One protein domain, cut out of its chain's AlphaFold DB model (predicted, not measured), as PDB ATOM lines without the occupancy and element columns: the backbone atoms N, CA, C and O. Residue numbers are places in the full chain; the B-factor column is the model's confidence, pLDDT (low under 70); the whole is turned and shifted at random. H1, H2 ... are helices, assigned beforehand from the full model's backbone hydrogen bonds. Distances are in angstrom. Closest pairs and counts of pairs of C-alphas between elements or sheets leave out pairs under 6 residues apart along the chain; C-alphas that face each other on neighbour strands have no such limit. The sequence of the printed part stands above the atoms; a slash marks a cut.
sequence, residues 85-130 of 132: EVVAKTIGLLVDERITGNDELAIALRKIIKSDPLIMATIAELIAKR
ATOM      1  N   GLU A  85       8.885   7.212  19.539       64.88
ATOM      2  CA  GLU A  85       8.295   5.940  19.983       64.88
ATOM      3  C   GLU A  85       8.972   5.422  21.266       64.88
ATOM      4  O   GLU A  85       8.328   4.911  22.184       64.88
ATOM      5  N   VAL A  86      10.296   5.602  21.369       69.19
ATOM      6  CA  VAL A  86      11.080   5.210  22.551       69.19
ATOM      7  C   VAL A  86      10.706   6.072  23.751       69.19
ATOM      8  O   VAL A  86      10.544   5.548  24.855       69.19
ATOM      9  N   VAL A  87      10.534   7.380  23.544       73.12
ATOM     10  CA  VAL A  87      10.111   8.317  24.592       73.12
ATOM     11  C   VAL A  87       8.696   7.983  25.062       73.12
ATOM     12  O   VAL A  87       8.497   7.772  26.258       73.12
ATOM     13  N   ALA A  88       7.739   7.837  24.143       71.62
ATOM     14  CA  ALA A  88       6.356   7.490  24.471       71.62
ATOM     15  C   ALA A  88       6.266   6.157  25.234       71.62
ATOM     16  O   ALA A  88       5.612   6.076  26.277       71.62
ATOM     17  N   LYS A  89       7.000   5.127  24.788       77.62
ATOM     18  CA  LYS A  89       7.066   3.828  25.472       77.62
ATOM     19  C   LYS A  89       7.674   3.937  26.870       77.62
ATOM     20  O   LYS A  89       7.139   3.358  27.814       77.62
ATOM     21  N   THR A  90       8.768   4.681  27.017       80.19
ATOM     22  CA  THR A  90       9.440   4.883  28.311       80.19
ATOM     23  C   THR A  90       8.525   5.608  29.295       80.19
ATOM     24  O   THR A  90       8.399   5.188  30.443       80.19
ATOM     25  N   ILE A  91       7.827   6.653  28.843       81.38
ATOM     26  CA  ILE A  91       6.824   7.360  29.649       81.38
ATOM     27  C   ILE A  91       5.690   6.409  30.034       81.38
ATOM     28  O   ILE A  91       5.294   6.378  31.196       81.38
ATOM     29  N   GLY A  92       5.199   5.600  29.090       81.81
ATOM     30  CA  GLY A  92       4.150   4.617  29.345       81.81
ATOM     31  C   GLY A  92       4.514   3.642  30.467       81.81
ATOM     32  O   GLY A  92       3.708   3.446  31.376       81.81
ATOM     33  N   LEU A  93       5.741   3.111  30.435       84.62
ATOM     34  CA  LEU A  93       6.281   2.229  31.473       84.62
ATOM     35  C   LEU A  93       6.408   2.943  32.823       84.62
ATOM     36  O   LEU A  93       5.895   2.450  33.822       84.62
ATOM     37  N   LEU A  94       7.015   4.134  32.854       85.31
ATOM     38  CA  LEU A  94       7.176   4.912  34.088       85.31
ATOM     39  C   LEU A  94       5.832   5.247  34.741       85.31
ATOM     40  O   LEU A  94       5.711   5.237  35.964       85.31
ATOM     41  N   VAL A  95       4.819   5.553  33.933       86.44
ATOM     42  CA  VAL A  95       3.465   5.842  34.408       86.44
ATOM     43  C   VAL A  95       2.825   4.602  35.025       86.44
ATOM     44  O   VAL A  95       2.234   4.710  36.098       86.44
ATOM     45  N   ASP A  96       2.974   3.431  34.403       86.56
ATOM     46  CA  ASP A  96       2.453   2.174  34.952       86.56
ATOM     47  C   ASP A  96       3.185   1.735  36.228       86.56
ATOM     48  O   ASP A  96       2.553   1.210  37.142       86.56
ATOM     49  N   GLU A  97       4.491   1.989  36.324       87.25
ATOM     50  CA  GLU A  97       5.286   1.690  37.520       87.25
ATOM     51  C   GLU A  97       4.975   2.626  38.695       87.25
ATOM     52  O   GLU A  97       4.983   2.204  39.851       87.25
ATOM     53  N   ARG A  98       4.746   3.918  38.425       86.81
ATOM     54  CA  ARG A  98       4.577   4.943  39.470       86.81
ATOM     55  C   ARG A  98       3.134   5.104  39.924       86.81
ATOM     56  O   ARG A  98       2.909   5.404  41.096       86.81
ATOM     57  N   ILE A  99       2.167   4.915  39.029       88.62
ATOM     58  CA  ILE A  99       0.739   4.968  39.354       88.62
ATOM     59  C   ILE A  99       0.261   3.542  39.597       88.62
ATOM     60  O   ILE A  99      -0.293   2.875  38.723       88.62
ATOM     61  N   THR A 100       0.528   3.084  40.817       81.38
ATOM     62  CA  THR A 100       0.130   1.758  41.291       81.38
ATOM     63  C   THR A 100      -1.302   1.792  41.829       81.38
ATOM     64  O   THR A 100      -1.731   2.795  42.395       81.38
ATOM     65  N   GLY A 101      -2.053   0.707  41.631       81.62
ATOM     66  CA  GLY A 101      -3.474   0.618  41.995       81.62
ATOM     67  C   GLY A 101      -4.387   0.470  40.778       81.62
ATOM     68  O   GLY A 101      -4.097   0.975  39.697       81.62
ATOM     69  N   ASN A 102      -5.482  -0.273  40.941       88.62
ATOM     70  CA  ASN A 102      -6.472  -0.539  39.888       88.62
ATOM     71  C   ASN A 102      -7.836   0.098  40.193       88.62
ATOM     72  O   ASN A 102      -8.848  -0.306  39.626       88.62
ATOM     73  N   ASP A 103      -7.871   1.071  41.099       94.38
ATOM     74  CA  ASP A 103      -9.049   1.894  41.337       94.38
ATOM     75  C   ASP A 103      -9.300   2.878  40.178       94.38
ATOM     76  O   ASP A 103      -8.440   3.124  39.321       94.38
ATOM     77  N   GLU A 104     -10.505   3.447  40.146       90.44
ATOM     78  CA  GLU A 104     -10.956   4.340  39.073       90.44
ATOM     79  C   GLU A 104     -10.065   5.579  38.911       90.44
ATOM     80  O   GLU A 104      -9.840   6.028  37.782       90.44
ATOM     81  N   LEU A 105      -9.506   6.109  40.007       89.44
ATOM     82  CA  LEU A 105      -8.626   7.274  39.966       89.44
ATOM     83  C   LEU A 105      -7.281   6.912  39.327       89.44
ATOM     84  O   LEU A 105      -6.824   7.622  38.430       89.44
ATOM     85  N   ALA A 106      -6.670   5.793  39.723       87.44
ATOM     86  CA  ALA A 106      -5.424   5.315  39.126       87.44
ATOM     87  C   ALA A 106      -5.569   5.026  37.619       87.44
ATOM     88  O   ALA A 106      -4.680   5.348  36.825       87.44
ATOM     89  N   ILE A 107      -6.702   4.455  37.195       88.00
ATOM     90  CA  ILE A 107      -7.011   4.226  35.774       88.00
ATOM     91  C   ILE A 107      -7.164   5.561  35.028       88.00
ATOM     92  O   ILE A 107      -6.577   5.743  33.957       88.00
ATOM     93  N   ALA A 108      -7.913   6.510  35.596       85.31
ATOM     94  CA  ALA A 108      -8.128   7.821  34.991       85.31
ATOM     95  C   ALA A 108      -6.817   8.609  34.838       85.31
ATOM     96  O   ALA A 108      -6.565   9.172  33.772       85.31
ATOM     97  N   LEU A 109      -5.952   8.605  35.857       85.50
ATOM     98  CA  LEU A 109      -4.660   9.293  35.819       85.50
ATOM     99  C   LEU A 109      -3.729   8.714  34.751       85.50
ATOM    100  O   LEU A 109      -3.165   9.477  33.964       85.50
ATOM    101  N   ARG A 110      -3.613   7.380  34.663       87.88
ATOM    102  CA  ARG A 110      -2.828   6.729  33.600       87.88
ATOM    103  C   ARG A 110      -3.327   7.139  32.220       87.88
ATOM    104  O   ARG A 110      -2.519   7.490  31.365       87.88
ATOM    105  N   LYS A 111      -4.648   7.160  32.021       84.19
ATOM    106  CA  LYS A 111      -5.257   7.579  30.755       84.19
ATOM    107  C   LYS A 111      -4.954   9.039  30.422       84.19
ATOM    108  O   LYS A 111      -4.552   9.316  29.300       84.19
ATOM    109  N   ILE A 112      -5.112   9.962  31.371       82.06
ATOM    110  CA  ILE A 112      -4.839  11.393  31.155       82.06
ATOM    111  C   ILE A 112      -3.383  11.605  30.734       82.06
ATOM    112  O   ILE A 112      -3.120  12.255  29.726       82.06
ATOM    113  N   ILE A 113      -2.436  11.011  31.461       82.75
ATOM    114  CA  ILE A 113      -1.007  11.195  31.192       82.75
ATOM    115  C   ILE A 113      -0.609  10.575  29.845       82.75
ATOM    116  O   ILE A 113       0.178  11.164  29.110       82.75
ATOM    117  N   LYS A 114      -1.172   9.407  29.508       80.56
ATOM    118  CA  LYS A 114      -0.896   8.681  28.258       80.56
ATOM    119  C   LYS A 114      -1.675   9.189  27.039       80.56
ATOM    120  O   LYS A 114      -1.461   8.666  25.957       80.56
ATOM    121  N   SER A 115      -2.557  10.176  27.184       74.25
ATOM    122  CA  SER A 115      -3.324  10.721  26.049       74.25
ATOM    123  C   SER A 115      -3.220  12.233  25.882       74.25
ATOM    124  O   SER A 115      -3.665  12.742  24.854       74.25
ATOM    125  N   ASP A 116      -2.646  12.964  26.847       77.62
ATOM    126  CA  ASP A 116      -2.354  14.389  26.677       77.62
ATOM    127  C   ASP A 116      -0.891  14.593  26.226       77.62
ATOM    128  O   ASP A 116       0.035  14.417  27.031       77.62
ATOM    129  N   PRO A 117      -0.659  15.016  24.966       69.56
ATOM    130  CA  PRO A 117       0.685  15.256  24.448       69.56
ATOM    131  C   PRO A 117       1.481  16.279  25.268       69.56
ATOM    132  O   PRO A 117       2.700  16.168  25.370       69.56
ATOM    133  N   LEU A 118       0.813  17.250  25.905       71.19
ATOM    134  CA  LEU A 118       1.466  18.264  26.736       71.19
ATOM    135  C   LEU A 118       2.127  17.642  27.969       71.19
ATOM    136  O   LEU A 118       3.251  17.992  28.348       71.19
ATOM    137  N   ILE A 119       1.412  16.716  28.606       78.81
ATOM    138  CA  ILE A 119       1.909  16.009  29.781       78.81
ATOM    139  C   ILE A 119       3.068  15.100  29.363       78.81
ATOM    140  O   ILE A 119       4.111  15.122  30.018       78.81
ATOM    141  N   MET A 120       2.942  14.386  28.238       75.69
ATOM    142  CA  MET A 120       4.037  13.576  27.696       75.69
ATOM    143  C   MET A 120       5.299  14.401  27.419       75.69
ATOM    144  O   MET A 120       6.369  14.033  27.897       75.69
ATOM    145  N   ALA A 121       5.189  15.538  26.722       71.31
ATOM    146  CA  ALA A 121       6.329  16.425  26.464       71.31
ATOM    147  C   ALA A 121       7.002  16.904  27.753       71.31
ATOM    148  O   ALA A 121       8.229  16.953  27.843       71.31
ATOM    149  N   THR A 122       6.199  17.264  28.756       78.19
ATOM    150  CA  THR A 122       6.713  17.741  30.044       78.19
ATOM    151  C   THR A 122       7.516  16.643  30.739       78.19
ATOM    152  O   THR A 122       8.607  16.899  31.245       78.19
ATOM    153  N   ILE A 123       7.021  15.403  30.724       78.94
ATOM    154  CA  ILE A 123       7.737  14.255  31.293       78.94
ATOM    155  C   ILE A 123       9.013  13.961  30.490       78.94
ATOM    156  O   ILE A 123      10.066  13.768  31.096       78.94
ATOM    157  N   ALA A 124       8.951  13.976  29.155       75.69
ATOM    158  CA  ALA A 124      10.112  13.758  28.289       75.69
ATOM    159  C   ALA A 124      11.245  14.754  28.590       75.69
ATOM    160  O   ALA A 124      12.400  14.364  28.756       75.69
ATOM    161  N   GLU A 125      10.907  16.037  28.742       76.12
ATOM    162  CA  GLU A 125      11.866  17.086  29.087       76.12
ATOM    163  C   GLU A 125      12.487  16.877  30.474       76.12
ATOM    164  O   GLU A 125      13.689  17.079  30.655       76.12
ATOM    165  N   LEU A 126      11.691  16.456  31.459       80.19
ATOM    166  CA  LEU A 126      12.190  16.164  32.803       80.19
ATOM    167  C   LEU A 126      13.132  14.956  32.819       80.19
ATOM    168  O   LEU A 126      14.105  14.968  33.569       80.19
ATOM    169  N   ILE A 127      12.871  13.938  31.994       75.69
ATOM    170  CA  ILE A 127      13.762  12.783  31.827       75.69
ATOM    171  C   ILE A 127      15.084  13.228  31.195       75.69
ATOM    172  O   ILE A 127      16.138  12.918  31.738       75.69
ATOM    173  N   ALA A 128      15.036  14.003  30.107       72.69
ATOM    174  CA  ALA A 128      16.234  14.480  29.410       72.69
ATOM    175  C   ALA A 128      17.136  15.370  30.285       72.69
ATOM    176  O   ALA A 128      18.345  15.424  30.078       72.69
ATOM    177  N   LYS A 129      16.556  16.070  31.269       78.50
ATOM    178  CA  LYS A 129      17.282  16.932  32.214       78.50
ATOM    179  C   LYS A 129      17.823  16.204  33.444       78.50
ATOM    180  O   LYS A 129      18.534  16.834  34.228       78.50
ATOM    181  N   ARG A 130      17.483  14.929  33.671       69.50
ATOM    182  CA  ARG A 130      18.038  14.192  34.812       69.50
ATOM    183  C   ARG A 130      19.517  13.890  34.549       69.50
ATOM    184  O   ARG A 130      19.811  13.238  33.551       69.50
TER     185      ARG A 130
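AT A GLANCE: This is residues 85 to 130 of the 132 residues of an uncharacterized protein of Lactobacillus crispatus (UniProt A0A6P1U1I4). Two helices, H1 and H2, make a loose helical hairpin, and a third, H3, crosses its open end, where H3 packs on residues 87 to 91 of H1. H1 and H2 run opposite ways, and residues 99 to 103 join them at the end of the hairpin away from H3. The printed part has 46 residues with three named helices, in the order H1, H2, H3 along the chain, and no named strand; the class is all helix. The whole is compact, with a radius of gyration of the C-alphas of 10.6 A, and elongated in outline, spanning 31 by 18 by 17 A.

IN THESE COORDINATES: H1, the longest helix by residues, is residues 85 to 98 and measures 19.9 A from first to last C-alpha. It begins at C-alpha 85, (8.295, 5.940, 19.983), and ends at C-alpha 98, (4.577, 4.943, 39.470). H2 is residues 104 to 115, 16.4 A long, with C-alpha 104 at (-10.956, 4.340, 39.073). H3 is residues 117 to 128, 16.3 A long, and ends at C-alpha 128, (16.234, 14.480, 29.410).

HOW THE PARTS SIT: H1 and H2 form a helical hairpin and touch, with the C-alphas of Val 95 and Arg 110 the closest at 6.4 A. They run opposite ways at a shallow tilt of 16 degrees. H1 touches H2 with residues 91 to 96 alone, and H2 touches H1 with residues 110 to 114 alone. H1 also touches H3, with residues 87 to 91 alone meeting residues 120 to 124 alone. The closest C-alphas there are those of Val 87 and Ala 124, 6.6 A apart, and the lines of the two helices are about perpendicular, at 89 degrees. H2 and H3 only just touch, with 3 pairs of C-alphas within 8 A, and touch only at the corner by their link. Their closest C-alphas are those of Ile 113 and Ile 119, 5.8 A apart, and their lines are about perpendicular, at 81 degrees. In H1, H2 and H3 every O i to N i+4 pair is within hydrogen-bond range.

THE WHOLE: The two C-alphas farthest apart are those of Glu 104 and Lys 129, 31.7 A. The C-alphas of the first and last printed residues, Glu 85 and Arg 130, are 19.6 A apart. The printed part has no cut. Both links are tight, with 5 residues between H1 and H2 and 1 residue between H2 and H3. The mean pLDDT of the printed part is 80.4, and the model's confidence is under 70 at residues 85 to 86, residue 117 and residue 130.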